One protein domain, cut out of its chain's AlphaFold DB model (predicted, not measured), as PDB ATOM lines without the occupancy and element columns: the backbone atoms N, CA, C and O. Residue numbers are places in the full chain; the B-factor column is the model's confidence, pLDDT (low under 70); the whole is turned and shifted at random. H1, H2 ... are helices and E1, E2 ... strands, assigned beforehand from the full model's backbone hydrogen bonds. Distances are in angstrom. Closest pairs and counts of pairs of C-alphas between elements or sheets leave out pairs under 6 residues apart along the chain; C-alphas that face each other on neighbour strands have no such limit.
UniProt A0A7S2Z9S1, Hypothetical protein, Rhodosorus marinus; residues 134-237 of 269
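What this domain is: This is residues 134 to 237 of the 269 residues of the protein "Hypothetical protein" of Rhodosorus marinus (UniProt A0A7S2Z9S1). A small, twisted sheet of five strands is covered on one face by two helices, H1 and H2, and a separate two-stranded hairpin, E6 and E7, reaches away at one end of the long axis. A long stretch with no named element, residues 145 to 171, loops out from the sheet after E1 and returns to it at E2. The printed part has 104 residues, in the order E1, E2, E3, E4, H1, E5, E6, E7, H2; the large sheet is mixed, ordered E4, E3, E1, E2, E5. The class is mixed, helices and strands, with 47 residues, under half, in named elements. It is compact, with a radius of gyration of the C-alphas of 13.2 A, and only just elongated, spanning 43 by 28 by 22 A.

Where its parts are: E1, residues 139 to 144, begins at C-alpha 139 (121.210, 277.119, 316.804) and is 15.3 A long. E2 is residues 172 to 175, 10.1 A; E3 is 180 to 182, 6.7 A; E4 is 188 to 190, 6.2 A. H1, residues 193 to 205, is 19.0 A long and begins at C-alpha 193 (112.637, 256.614, 318.890). E5 is residues 210 to 212, 6.4 A; E6, 218 to 221, and E7, 224 to 227, are 9.8 A each. H2, residues 229 to 235, is 10.1 A and ends at C-alpha 235 (120.198, 253.048, 313.824).

How they stand to each other: E1 is parallel to E2 (N 143 and O 174, 2.9 A) and antiparallel to E3 (N 182 and O 142, 2.9 A). This pairing is staggered: residues 140 to 143 of E1 pair with E2, 143 to 144 with E3. E2 is parallel to edge strand E5, with N 211 and O 173 at 2.8 A. E3 and edge strand E4 form a hairpin, with N 189 and O 181 at 2.9 A. H1 and H2 are on the same face, two layers, helices over one face of a sheet. H1 lies over E1 and E2 at a height of 9.8 A, along the strands, at 24 degrees to E1 on the local plane. H2 stands up from the sheet at 57 degrees, height 8.9 A, only just over E5, on which 3 of its C-alphas fall. The helices touch, the closest C-alphas being those of Val 197 and Gln 232, 5.3 A apart, at a steep tilt of 66 degrees, the same way. In H2 every O i to N i+4 pair is within hydrogen-bond range; in H1, 8 of 9. E6 and E7 form a hairpin, with N 219 and O 226 at 2.9 A; the closest C-alphas of E6 and H2, Val 218 and Lys 231, are 7.0 A apart.

The domain as a whole: The two C-alphas farthest apart, those of Ser 136 and Asp 223, are 43.3 A apart. The printed part has no cut. The link from E1 to E2, 27 residues, is long; the other links are tight. Mean pLDDT of the printed part is 86.6; residues 154 to 160 are under 70.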
ATOM      1  N   PRO A 134     131.186 274.347 314.611       84.19
ATOM      2  CA  PRO A 134     131.318 275.787 314.423       84.19
ATOM      3  C   PRO A 134     131.879 276.479 315.671       84.19
ATOM      4  O   PRO A 134     131.515 276.147 316.796       84.19
ATOM      5  N   GLU A 135     132.739 277.483 315.483       82.19
ATOM      6  CA  GLU A 135     133.353 278.225 316.594       82.19
ATOM      7  C   GLU A 135     132.356 279.098 317.363       82.19
ATOM      8  O   GLU A 135     132.572 279.410 318.531       82.19
ATOM      9  N   SER A 136     131.253 279.496 316.736       82.50
ATOM     10  CA  SER A 136     130.211 280.327 317.349       82.50
ATOM     11  C   SER A 136     128.828 279.829 316.929       82.50
ATOM     12  O   SER A 136     128.156 280.493 316.140       82.50
ATOM     13  N   PRO A 137     128.415 278.635 317.396       81.69
ATOM     14  CA  PRO A 137     127.101 278.107 317.082       81.69
ATOM     15  C   PRO A 137     126.038 278.897 317.848       81.69
ATOM     16  O   PRO A 137     126.237 279.299 318.996       81.69
ATOM     17  N   SER A 138     124.895 279.093 317.210       80.25
ATOM     18  CA  SER A 138     123.746 279.821 317.754       80.25
ATOM     19  C   SER A 138     122.497 278.948 317.848       80.25
ATOM     20  O   SER A 138     121.610 279.214 318.658       80.25
ATOM     21  N   LYS A 139     122.423 277.892 317.035       87.69
ATOM     22  CA  LYS A 139     121.210 277.119 316.804       87.69
ATOM     23  C   LYS A 139     121.524 275.638 316.748       87.69
ATOM     24  O   LYS A 139     122.297 275.203 315.903       87.69
ATOM     25  N   ILE A 140     120.910 274.849 317.623       89.69
ATOM     26  CA  ILE A 140     121.169 273.405 317.661       89.69
ATOM     27  C   ILE A 140     119.890 272.599 317.592       89.69
ATOM     28  O   ILE A 140     118.846 272.982 318.123       89.69
ATOM     29  N   ILE A 141     120.002 271.425 316.989       92.19
ATOM     30  CA  ILE A 141     119.050 270.351 317.235       92.19
ATOM     31  C   ILE A 141     119.489 269.656 318.516       92.19
ATOM     32  O   ILE A 141     120.645 269.265 318.646       92.19
ATOM     33  N   HIS A 142     118.569 269.462 319.456       93.44
ATOM     34  CA  HIS A 142     118.886 268.848 320.738       93.44
ATOM     35  C   HIS A 142     117.870 267.764 321.074       93.44
ATOM     36  O   HIS A 142     116.734 268.068 321.430       93.44
ATOM     37  N   THR A 143     118.274 266.496 320.963       94.75
ATOM     38  CA  THR A 143     117.442 265.378 321.427       94.75
ATOM     39  C   THR A 143     117.644 265.189 322.924       94.75
ATOM     40  O   THR A 143     118.777 265.170 323.419       94.75
ATOM     41  N   ASN A 144     116.553 265.060 323.667       95.19
ATOM     42  CA  ASN A 144     116.566 265.155 325.120       95.19
ATOM     43  C   ASN A 144     115.743 264.045 325.780       95.19
ATOM     44  O   ASN A 144     115.023 263.284 325.129       95.19
ATOM     45  N   TRP A 145     115.918 263.949 327.091       95.94
ATOM     46  CA  TRP A 145     115.061 263.189 327.988       95.94
ATOM     47  C   TRP A 145     113.867 264.047 328.416       95.94
ATOM     48  O   TRP A 145     113.959 265.273 328.439       95.94
ATOM     49  N   ILE A 146     112.776 263.396 328.797       95.50
ATOM     50  CA  ILE A 146     111.580 263.966 329.415       95.50
ATOM     51  C   ILE A 146     111.380 263.293 330.777       95.50
ATOM     52  O   ILE A 146     111.547 263.937 331.810       95.50
ATOM     53  N   GLU A 147     111.112 261.988 330.793       92.38
ATOM     54  CA  GLU A 147     110.825 261.211 332.005       92.38
ATOM     55  C   GLU A 147     112.069 261.060 332.882       92.38
ATOM     56  O   GLU A 147     112.006 261.164 334.106       92.38
ATOM     57  N   ARG A 148     113.244 260.920 332.255       87.94
ATOM     58  CA  ARG A 148     114.548 260.865 332.949       87.94
ATOM     59  C   ARG A 148     115.083 262.244 333.355       87.94
ATOM     60  O   ARG A 148     116.229 262.363 333.809       87.94
ATOM     61  N   GLY A 149     114.251 263.273 333.196       92.88
ATOM     62  CA  GLY A 149     114.544 264.678 333.429       92.88
ATOM     63  C   GLY A 149     115.312 265.297 332.268       92.88
ATOM     64  O   GLY A 149     116.308 264.745 331.804       92.88
ATOM     65  N   THR A 150     114.912 266.484 331.840       93.38
ATOM     66  CA  THR A 150     115.609 267.214 330.779       93.38
ATOM     67  C   THR A 150     117.064 267.513 331.172       93.38
ATOM     68  O   THR A 150     117.428 267.591 332.355       93.38
ATOM     69  N   ILE A 151     117.942 267.612 330.175       91.88
ATOM     70  CA  ILE A 151     119.316 268.102 330.339       91.88
ATOM     71  C   ILE A 151     119.383 269.486 329.706       91.88
ATOM     72  O   ILE A 151     119.067 269.611 328.525       91.88
ATOM     73  N   SER A 152     119.791 270.497 330.468       86.81
ATOM     74  CA  SER A 152     120.036 271.851 329.963       86.81
ATOM     75  C   SER A 152     121.424 271.964 329.332       86.81
ATOM     76  O   SER A 152     122.349 271.233 329.694       86.81
ATOM     77  N   VAL A 153     121.576 272.887 328.383       80.94
ATOM     78  CA  VAL A 153     122.880 273.269 327.829       80.94
ATOM     79  C   VAL A 153     123.349 274.518 328.578       80.94
ATOM     80  O   VAL A 153     123.123 275.639 328.140       80.94
ATOM     81  N   ASP A 154     123.958 274.316 329.745       67.31
ATOM     82  CA  ASP A 154     124.381 275.406 330.631       67.31
ATOM     83  C   ASP A 154     125.787 275.913 330.263       67.31
ATOM     84  O   ASP A 154     126.750 275.711 331.004       67.31
ATOM     85  N   ASP A 155     125.936 276.557 329.103       66.81
ATOM     86  CA  ASP A 155     127.144 277.330 328.786       66.81
ATOM     87  C   ASP A 155     126.756 278.768 328.403       66.81
ATOM     88  O   ASP A 155     126.225 278.995 327.323       66.81
ATOM     89  N   PRO A 156     127.036 279.771 329.250       55.50
ATOM     90  CA  PRO A 156     126.674 281.163 328.982       55.50
ATOM     91  C   PRO A 156     127.440 281.795 327.806       55.50
ATOM     92  O   PRO A 156     127.063 282.870 327.344       55.50
ATOM     93  N   ARG A 157     128.510 281.160 327.304       55.50
ATOM     94  CA  ARG A 157     129.201 281.557 326.059       55.50
ATOM     95  C   ARG A 157     128.530 280.956 324.825       55.50
ATOM     96  O   ARG A 157     128.768 281.411 323.710       55.50
ATOM     97  N   LEU A 158     127.713 279.930 325.033       58.41
ATOM     98  CA  LEU A 158     126.834 279.337 324.047       58.41
ATOM     99  C   LEU A 158     125.475 280.028 324.199       58.41
ATOM    100  O   LEU A 158     124.613 279.573 324.942       58.41
ATOM    101  N   GLY A 159     125.251 281.129 323.476       58.25
ATOM    102  CA  GLY A 159     123.908 281.690 323.257       58.25
ATOM    103  C   GLY A 159     123.049 280.763 322.386       58.25
ATOM    104  O   GLY A 159     122.488 281.191 321.382       58.25
ATOM    105  N   VAL A 160     123.051 279.474 322.718       69.69
ATOM    106  CA  VAL A 160     122.581 278.367 321.905       69.69
ATOM    107  C   VAL A 160     121.109 278.155 322.183       69.69
ATOM    108  O   VAL A 160     120.703 277.794 323.285       69.69
ATOM    109  N   LEU A 161     120.313 278.365 321.145       72.81
ATOM    110  CA  LEU A 161     118.885 278.127 321.176       72.81
ATOM    111  C   LEU A 161     118.590 276.794 320.485       72.81
ATOM    112  O   LEU A 161     119.057 276.566 319.362       72.81
ATOM    113  N   PRO A 162     117.801 275.905 321.106       79.38
ATOM    114  CA  PRO A 162     117.225 274.793 320.378       79.38
ATOM    115  C   PRO A 162     116.377 275.341 319.227       79.38
ATOM    116  O   PRO A 162     115.555 276.228 319.442       79.38
ATOM    117  N   VAL A 163     116.547 274.826 318.010       80.06
ATOM    118  CA  VAL A 163     115.686 275.193 316.864       80.06
ATOM    119  C   VAL A 163     114.491 274.259 316.690       80.06
ATOM    120  O   VAL A 163     113.713 274.404 315.748       80.06
ATOM    121  N   GLY A 164     114.329 273.283 317.586       80.06
ATOM    122  CA  GLY A 164     113.378 272.198 317.397       80.06
ATOM    123  C   GLY A 164     113.782 271.332 316.205       80.06
ATOM    124  O   GLY A 164     114.808 270.656 316.240       80.06
ATOM    125  N   GLU A 165     112.964 271.351 315.152       78.06
ATOM    126  CA  GLU A 165     113.067 270.436 314.007       78.06
ATOM    127  C   GLU A 165     113.519 271.110 312.698       78.06
ATOM    128  O   GLU A 165     113.547 270.465 311.648       78.06
ATOM    129  N   ASP A 166     113.875 272.396 312.737       85.75
ATOM    130  CA  ASP A 166     114.388 273.121 311.572       85.75
ATOM    131  C   ASP A 166     115.850 272.741 311.280       85.75
ATOM    132  O   ASP A 166     116.796 273.344 311.785       85.75
ATOM    133  N   ILE A 167     116.024 271.707 310.453       88.00
ATOM    134  CA  ILE A 167     117.334 271.180 310.040       88.00
ATOM    135  C   ILE A 167     118.153 272.230 309.280       88.00
ATOM    136  O   ILE A 167     119.379 272.226 309.360       88.00
ATOM    137  N   ASP A 168     117.503 273.123 308.534       86.88
ATOM    138  CA  ASP A 168     118.200 274.017 307.612       86.88
ATOM    139  C   ASP A 168     118.920 275.159 308.327       86.88
ATOM    140  O   ASP A 168     119.921 275.654 307.805       86.88
ATOM    141  N   SER A 169     118.440 275.552 309.511       87.50
ATOM    142  CA  SER A 169     119.065 276.588 310.338       87.50
ATOM    143  C   SER A 169     119.921 276.053 311.488       87.50
ATOM    144  O   SER A 169     120.471 276.855 312.243       87.50
ATOM    145  N   ALA A 170     120.039 274.729 311.628       90.31
ATOM    146  CA  ALA A 170     120.828 274.099 312.678       90.31
ATOM    147  C   ALA A 170     122.331 274.098 312.352       90.31
ATOM    148  O   ALA A 170     122.742 273.734 311.252       90.31
ATOM    149  N   ASP A 171     123.151 274.433 313.347       88.50
ATOM    150  CA  ASP A 171     124.614 274.422 313.261       88.50
ATOM    151  C   ASP A 171     125.185 273.016 313.502       88.50
ATOM    152  O   ASP A 171     126.148 272.601 312.858       88.50
ATOM    153  N   PHE A 172     124.596 272.276 314.446       88.81
ATOM    154  CA  PHE A 172     124.941 270.890 314.766       88.81
ATOM    155  C   PHE A 172     123.821 270.213 315.578       88.81
ATOM    156  O   PHE A 172     122.816 270.833 315.944       88.81
ATOM    157  N   ILE A 173     124.004 268.924 315.859       90.25
ATOM    158  CA  ILE A 173     123.081 268.080 316.622       90.25
ATOM    159  C   ILE A 173     123.728 267.673 317.948       90.25
ATOM    160  O   ILE A 173     124.843 267.159 317.962       90.25
ATOM    161  N   LEU A 174     123.010 267.832 319.056       91.19
ATOM    162  CA  LEU A 174     123.380 267.329 320.376       91.19
ATOM    163  C   LEU A 174     122.407 266.229 320.808       91.19
ATOM    164  O   LEU A 174     121.217 266.478 321.005       91.19
ATOM    165  N   CYS A 175     122.912 265.014 320.999       92.75
ATOM    166  CA  CYS A 175     122.120 263.875 321.445       92.75
ATOM    167  C   CYS A 175     122.351 263.600 322.932       92.75
ATOM    168  O   CYS A 175     123.300 262.909 323.305       92.75
ATOM    169  N   HIS A 176     121.459 264.123 323.778       93.06
ATOM    170  CA  HIS A 176     121.449 263.874 325.223       93.06
ATOM    171  C   HIS A 176     120.473 262.761 325.622       93.06
ATOM    172  O   HIS A 176     120.782 262.010 326.548       93.06
ATOM    173  N   GLY A 177     119.335 262.635 324.933       95.00
ATOM    174  CA  GLY A 177     118.293 261.652 325.243       95.00
ATOM    175  C   GLY A 177     117.518 261.144 324.028       95.00
ATOM    176  O   GLY A 177     117.816 261.517 322.887       95.00
ATOM    177  N   THR A 178     116.559 260.248 324.283       96.38
ATOM    178  CA  THR A 178     115.803 259.490 323.263       96.38
ATOM    179  C   THR A 178     114.286 259.702 323.327       96.38
ATOM    180  O   THR A 178     113.553 258.910 322.742       96.38
ATOM    181  N   GLU A 179     113.800 260.708 324.058       97.06
ATOM    182  CA  GLU A 179     112.365 260.863 324.372       97.06
ATOM    183  C   GLU A 179     111.727 262.093 323.709       97.06
ATOM    184  O   GLU A 179     110.503 262.212 323.649       97.06
ATOM    185  N   GLY A 180     112.532 263.017 323.188       95.56
ATOM    186  CA  GLY A 180     112.009 264.211 322.541       95.56
ATOM    187  C   GLY A 180     113.068 265.132 321.964       95.56
ATOM    188  O   GLY A 180     114.264 264.837 321.996       95.56
ATOM    189  N   ILE A 181     112.607 266.265 321.439       95.12
ATOM    190  CA  ILE A 181     113.437 267.333 320.874       95.12
ATOM    191  C   ILE A 181     113.176 268.618 321.660       95.12
ATOM    192  O   ILE A 181     112.023 269.016 321.835       95.12
ATOM    193  N   SER A 182     114.239 269.261 322.142       93.50
ATOM    194  CA  SER A 182     114.154 270.546 322.840       93.50
ATOM    195  C   SER A 182     113.655 271.648 321.896       93.50
ATOM    196  O   SER A 182     114.074 271.732 320.739       93.50
ATOM    197  N   LEU A 183     112.782 272.514 322.403       91.00
ATOM    198  CA  LEU A 183     112.197 273.653 321.701       91.00
ATOM    199  C   LEU A 183     112.839 274.980 322.148       91.00
ATOM    200  O   LEU A 183     113.429 275.040 323.230       91.00
ATOM    201  N   PRO A 184     112.721 276.059 321.345       87.12
ATOM    202  CA  PRO A 184     113.285 277.368 321.693       87.12
ATOM    203  C   PRO A 184     112.784 277.947 323.025       87.12
ATOM    204  O   PRO A 184     113.467 278.765 323.630       87.12
ATOM    205  N   ASP A 185     111.596 277.541 323.478       87.69
ATOM    206  CA  ASP A 185     110.995 277.975 324.745       87.69
ATOM    207  C   ASP A 185     111.518 277.204 325.975       87.69
ATOM    208  O   ASP A 185     111.062 277.436 327.094       87.69
ATOM    209  N   GLY A 186     112.477 276.291 325.778       85.00
ATOM    210  CA  GLY A 186     113.067 275.461 326.827       85.00
ATOM    211  C   GLY A 186     112.264 274.200 327.159       85.00
ATOM    212  O   GLY A 186     112.718 273.391 327.970       85.00
ATOM    213  N   THR A 187     111.101 273.992 326.537       91.12
ATOM    214  CA  THR A 187     110.337 272.749 326.680       91.12
ATOM    215  C   THR A 187     110.898 271.646 325.781       91.12
ATOM    216  O   THR A 187     111.735 271.884 324.909       91.12
ATOM    217  N   VAL A 188     110.457 270.406 325.992       94.69
ATOM    218  CA  VAL A 188     110.819 269.271 325.136       94.69
ATOM    219  C   VAL A 188     109.554 268.723 324.500       94.69
ATOM    220  O   VAL A 188     108.627 268.310 325.197       94.69
ATOM    221  N   LYS A 189     109.523 268.702 323.168       95.44
ATOM    222  CA  LYS A 189     108.456 268.070 322.398       95.44
ATOM    223  C   LYS A 189     108.671 266.552 322.401       95.44
ATOM    224  O   LYS A 189     109.711 266.114 321.900       95.44
ATOM    225  N   PRO A 190     107.718 265.746 322.908       97.25
ATOM    226  CA  PRO A 190     107.831 264.292 322.875       97.25
ATOM    227  C   PRO A 190     107.978 263.759 321.451       97.25
ATOM    228  O   PRO A 190     107.291 264.213 320.531       97.25
ATOM    229  N   ALA A 191     108.852 262.773 321.276       95.88
ATOM    230  CA  ALA A 191     109.068 262.101 320.004       95.88
ATOM    231  C   ALA A 191     109.423 260.630 320.228       95.88
ATOM    232  O   ALA A 191     110.179 260.292 321.135       95.88
ATOM    233  N   SER A 192     108.898 259.748 319.375       95.88
ATOM    234  CA  SER A 192     109.264 258.333 319.420       95.88
ATOM    235  C   SER A 192     110.699 258.113 318.938       95.88
ATOM    236  O   SER A 192     111.233 258.888 318.142       95.88
ATOM    237  N   LEU A 193     111.306 257.001 319.355       94.00
ATOM    238  CA  LEU A 193     112.637 256.614 318.890       94.00
ATOM    239  C   LEU A 193     112.713 256.532 317.356       94.00
ATOM    240  O   LEU A 193     113.656 257.049 316.761       94.00
ATOM    241  N   ASP A 194     111.710 255.929 316.712       95.50
ATOM    242  CA  ASP A 194     111.652 255.804 315.251       95.50
ATOM    243  C   ASP A 194     111.594 257.168 314.563       95.50
ATOM    244  O   ASP A 194     112.251 257.380 313.539       95.50
ATOM    245  N   TYR A 195     110.850 258.112 315.151       95.31
ATOM    246  CA  TYR A 195     110.809 259.486 314.672       95.31
ATOM    247  C   TYR A 195     112.191 260.130 314.743       95.31
ATOM    248  O   TYR A 195     112.676 260.655 313.741       95.31
ATOM    249  N   LEU A 196     112.845 260.049 315.904       94.62
ATOM    250  CA  LEU A 196     114.168 260.631 316.109       94.62
ATOM    251  C   LEU A 196     115.209 260.006 315.170       94.62
ATOM    252  O   LEU A 196     115.985 260.726 314.550       94.62
ATOM    253  N   VAL A 197     115.183 258.685 314.970       92.88
ATOM    254  CA  VAL A 197     116.062 257.993 314.010       92.88
ATOM    255  C   VAL A 197     115.820 258.483 312.583       92.88
ATOM    256  O   VAL A 197     116.775 258.796 311.870       92.88
ATOM    257  N   ALA A 198     114.563 258.571 312.142       91.75
ATOM    258  CA  ALA A 198     114.232 259.084 310.814       91.75
ATOM    259  C   ALA A 198     114.648 260.555 310.649       91.75
ATOM    260  O   ALA A 198     115.125 260.954 309.586       91.75
ATOM    261  N   PHE A 199     114.506 261.352 311.705       91.19
ATOM    262  CA  PHE A 199     114.912 262.748 311.738       91.19
ATOM    263  C   PHE A 199     116.439 262.909 311.651       91.19
ATOM    264  O   PHE A 199     116.928 263.653 310.799       91.19
ATOM    265  N   LEU A 200     117.214 262.134 312.417       89.38
ATOM    266  CA  LEU A 200     118.679 262.113 312.325       89.38
ATOM    267  C   LEU A 200     119.169 261.659 310.941       89.38
ATOM    268  O   LEU A 200     120.126 262.224 310.411       89.38
ATOM    269  N   LYS A 201     118.479 260.705 310.297       87.88
ATOM    270  CA  LYS A 201     118.765 260.319 308.901       87.88
ATOM    271  C   LYS A 201     118.577 261.483 307.924       87.88
ATOM    272  O   LYS A 201     119.364 261.616 306.992       87.88
ATOM    273  N   LYS A 202     117.580 262.350 308.127       87.75
ATOM    274  CA  LYS A 202     117.417 263.567 307.309       87.75
ATOM    275  C   LYS A 202     118.553 264.558 307.554       87.75
ATOM    276  O   LYS A 202     119.094 265.105 306.599       87.75
ATOM    277  N   CYS A 203     118.963 264.732 308.811       85.62
ATOM    278  CA  CYS A 203     120.092 265.597 309.152       85.62
ATOM    279  C   CYS A 203     121.416 265.101 308.533       85.62
ATOM    280  O   CYS A 203     122.252 265.910 308.131       85.62
ATOM    281  N   SER A 204     121.573 263.782 308.371       79.50
ATOM    282  CA  SER A 204     122.700 263.152 307.661       79.50
ATOM    283  C   SER A 204     122.885 263.641 306.240       79.50
ATOM    284  O   SER A 204     123.999 263.966 305.833       79.50
ATOM    285  N   ALA A 205     121.788 263.801 305.499       80.50
ATOM    286  CA  ALA A 205     121.849 264.310 304.133       80.50
ATOM    287  C   ALA A 205     122.464 265.724 304.055       80.50
ATOM    288  O   ALA A 205     122.991 266.108 303.011       80.50
ATOM    289  N   ARG A 206     122.439 266.482 305.161       80.56
ATOM    290  CA  ARG A 206     123.024 267.825 305.303       80.56
ATOM    291  C   ARG A 206     124.433 267.825 305.898       80.56
ATOM    292  O   ARG A 206     125.043 268.885 305.967       80.56
ATOM    293  N   LYS A 207     124.958 266.663 306.304       80.44
ATOM    294  CA  LYS A 207     126.276 266.501 306.940       80.44
ATOM    295  C   LYS A 207     126.466 267.356 308.205       80.44
ATOM    296  O   LYS A 207     127.596 267.731 308.510       80.44
ATOM    297  N   LEU A 208     125.385 267.653 308.935       82.38
ATOM    298  CA  LEU A 208     125.446 268.426 310.183       82.38
ATOM    299  C   LEU A 208     126.285 267.693 311.232       82.38
ATOM    300  O   LEU A 208     125.957 266.545 311.526       82.38
ATOM    301  N   PRO A 209     127.306 268.314 311.845       84.75
ATOM    302  CA  PRO A 209     128.048 267.671 312.921       84.75
ATOM    303  C   PRO A 209     127.109 267.168 314.024       84.75
ATOM    304  O   PRO A 209     126.087 267.788 314.320       84.75
ATOM    305  N   LEU A 210     127.440 266.031 314.631       87.19
ATOM    306  CA  LEU A 210     126.643 265.420 315.690       87.19
ATOM    307  C   LEU A 210     127.538 265.103 316.876       87.19
ATOM    308  O   LEU A 210     128.539 264.415 316.710       87.19
ATOM    309  N   VAL A 211     127.122 265.546 318.061       87.44
ATOM    310  CA  VAL A 211     127.707 265.201 319.355       87.44
ATOM    311  C   VAL A 211     126.760 264.245 320.074       87.44
ATOM    312  O   VAL A 211     125.655 264.622 320.461       87.44
ATOM    313  N   CYS A 212     127.191 262.999 320.270       89.75
ATOM    314  CA  CYS A 212     126.471 262.028 321.091       89.75
ATOM    315  C   CYS A 212     127.045 262.038 322.507       89.75
ATOM    316  O   CYS A 212     128.206 261.691 322.693       89.75
ATOM    317  N   ALA A 213     126.249 262.441 323.495       89.88
ATOM    318  CA  ALA A 213     126.710 262.580 324.877       89.88
ATOM    319  C   ALA A 213     126.586 261.289 325.704       89.88
ATOM    320  O   ALA A 213     127.047 261.247 326.841       89.88
ATOM    321  N   ASN A 214     125.969 260.248 325.141       91.06
ATOM    322  CA  ASN A 214     125.967 258.898 325.689       91.06
ATOM    323  C   ASN A 214     126.032 257.881 324.534       91.06
ATOM    324  O   ASN A 214     125.038 257.716 323.819       91.06
ATOM    325  N   PRO A 215     127.182 257.213 324.334       85.00
ATOM    326  CA  PRO A 215     127.382 256.288 323.224       85.00
ATOM    327  C   PRO A 215     126.733 254.908 323.422       85.00
ATOM    328  O   PRO A 215     126.751 254.109 322.484       85.00
ATOM    329  N   ASP A 216     126.154 254.603 324.587       86.69
ATOM    330  CA  ASP A 216     125.520 253.307 324.819       86.69
ATOM    331  C   ASP A 216     124.317 253.103 323.892       86.69
ATOM    332  O   ASP A 216     123.555 254.022 323.585       86.69
ATOM    333  N   ILE A 217     124.123 251.861 323.452       89.56
ATOM    334  CA  ILE A 217     122.937 251.464 322.684       89.56
ATOM    335  C   ILE A 217     121.772 251.195 323.642       89.56
ATOM    336  O   ILE A 217     120.643 251.625 323.408       89.56
ATOM    337  N   VAL A 218     122.056 250.499 324.737       89.81
ATOM    338  CA  VAL A 218     121.112 250.223 325.818       89.81
ATOM    339  C   VAL A 218     121.843 250.283 327.152       89.81
ATOM    340  O   VAL A 218     123.050 250.062 327.198       89.81
ATOM    341  N   THR A 219     121.100 250.535 328.220       87.69
ATOM    342  CA  THR A 219     121.549 250.319 329.599       87.69
ATOM    343  C   THR A 219     120.552 249.427 330.336       87.69
ATOM    344  O   THR A 219     119.445 249.197 329.843       87.69
ATOM    345  N   VAL A 220     120.949 248.929 331.500       83.25
ATOM    346  CA  VAL A 220     120.114 248.116 332.392       83.25
ATOM    347  C   VAL A 220     119.320 248.994 333.367       83.25
ATOM    348  O   VAL A 220     119.808 250.031 333.823       83.25
ATOM    349  N   ASP A 221     118.093 248.573 333.669       86.19
ATOM    350  CA  ASP A 221     117.232 249.113 334.728       86.19
ATOM    351  C   ASP A 221     116.511 247.946 335.425       86.19
ATOM    352  O   ASP A 221     115.362 247.602 335.126       86.19
ATOM    353  N   GLY A 222     117.239 247.260 336.308       85.19
ATOM    354  CA  GLY A 222     116.851 245.941 336.805       85.19
ATOM    355  C   GLY A 222     116.825 244.924 335.660       85.19
ATOM    356  O   GLY A 222     117.821 244.755 334.958       85.19
ATOM    357  N   ASP A 223     115.674 244.284 335.447       83.62
ATOM    358  CA  ASP A 223     115.476 243.290 334.380       83.62
ATOM    359  C   ASP A 223     115.129 243.912 333.013       83.62
ATOM    360  O   ASP A 223     114.995 243.201 332.014       83.62
ATOM    361  N   GLU A 224     114.958 245.235 332.948       87.12
ATOM    362  CA  GLU A 224     114.603 245.943 331.719       87.12
ATOM    363  C   GLU A 224     115.833 246.532 331.024       87.12
ATOM    364  O   GLU A 224     116.796 246.977 331.653       87.12
ATOM    365  N   LEU A 225     115.778 246.576 329.690       89.50
ATOM    366  CA  LEU A 225     116.751 247.294 328.876       89.50
ATOM    367  C   LEU A 225     116.160 248.617 328.417       89.50
ATOM    368  O   LEU A 225     115.130 248.661 327.742       89.50
ATOM    369  N   ILE A 226     116.868 249.695 328.721       90.25
ATOM    370  CA  ILE A 226     116.463 251.045 328.360       90.25
ATOM    371  C   ILE A 226     117.303 251.509 327.183       90.25
ATOM    372  O   ILE A 226     118.530 251.418 327.198       90.25
ATOM    373  N   THR A 227     116.639 252.039 326.162       93.81
ATOM    374  CA  THR A 227     117.315 252.590 324.987       93.81
ATOM    375  C   THR A 227     118.105 253.842 325.353       93.81
ATOM    376  O   THR A 227     117.579 254.737 326.003       93.81
ATOM    377  N   MET A 228     119.355 253.918 324.896       93.38
ATOM    378  CA  MET A 228     120.258 255.048 325.122       93.38
ATOM    379  C   MET A 228     120.544 255.808 323.805       93.38
ATOM    380  O   MET A 228     120.264 255.291 322.718       93.38
ATOM    381  N   PRO A 229     121.066 257.053 323.848       92.06
ATOM    382  CA  PRO A 229     121.275 257.888 322.658       92.06
ATOM    383  C   PRO A 229     122.141 257.250 321.563       92.06
ATOM    384  O   PRO A 229     121.872 257.459 320.376       92.06
ATOM    385  N   GLY A 230     123.099 256.394 321.924       89.00
ATOM    386  CA  GLY A 230     123.881 255.602 320.975       89.00
ATOM    387  C   GLY A 230     123.025 254.712 320.066       89.00
ATOM    388  O   GLY A 230     123.380 254.499 318.909       89.00
ATOM    389  N   LYS A 231     121.836 254.263 320.499       89.50
ATOM    390  CA  LYS A 231     120.904 253.525 319.625       89.50
ATOM    391  C   LYS A 231     120.431 254.368 318.453       89.50
ATOM    392  O   LYS A 231     120.320 253.843 317.344       89.50
ATOM    393  N   GLN A 232     120.125 255.643 318.689       88.88
ATOM    394  CA  GLN A 232     119.608 256.538 317.656       88.88
ATOM    395  C   GLN A 232     120.662 256.786 316.581       88.88
ATOM    396  O   GLN A 232     120.374 256.663 315.391       88.88
ATOM    397  N   THR A 233     121.896 257.061 317.006       82.81
ATOM    398  CA  THR A 233     123.028 257.296 316.102       82.81
ATOM    399  C   THR A 233     123.418 256.021 315.349       82.81
ATOM    400  O   THR A 233     123.548 256.041 314.128       82.81
ATOM    401  N   TYR A 234     123.470 254.874 316.026       83.00
ATOM    402  CA  TYR A 234     123.700 253.586 315.370       83.00
ATOM    403  C   TYR A 234     122.617 253.260 314.326       83.00
ATOM    404  O   TYR A 234     122.917 252.917 313.183       83.00
ATOM    405  N   SER A 235     121.338 253.408 314.688       82.19
ATOM    406  CA  SER A 235     120.198 253.048 313.824       82.19
ATOM    407  C   SER A 235     120.000 254.016 312.654       82.19
ATOM    408  O   SER A 235     119.443 253.646 311.615       82.19
ATOM    409  N   ALA A 236     120.467 255.256 312.799       78.94
ATOM    410  CA  ALA A 236     120.546 256.216 311.708       78.94
ATOM    411  C   ALA A 236     121.806 256.038 310.835       78.94
ATOM    412  O   ALA A 236     121.997 256.803 309.892       78.94
ATOM    413  N   SER A 237     122.613 255.000 311.103       74.00
ATOM    414  CA  SER A 237     123.867 254.690 310.402       74.00
ATOM    415  C   SER A 237     124.840 255.872 310.397       74.00
ATOM    416  O   SER A 237     125.587 256.084 309.444       74.00
TER     417      SER A 237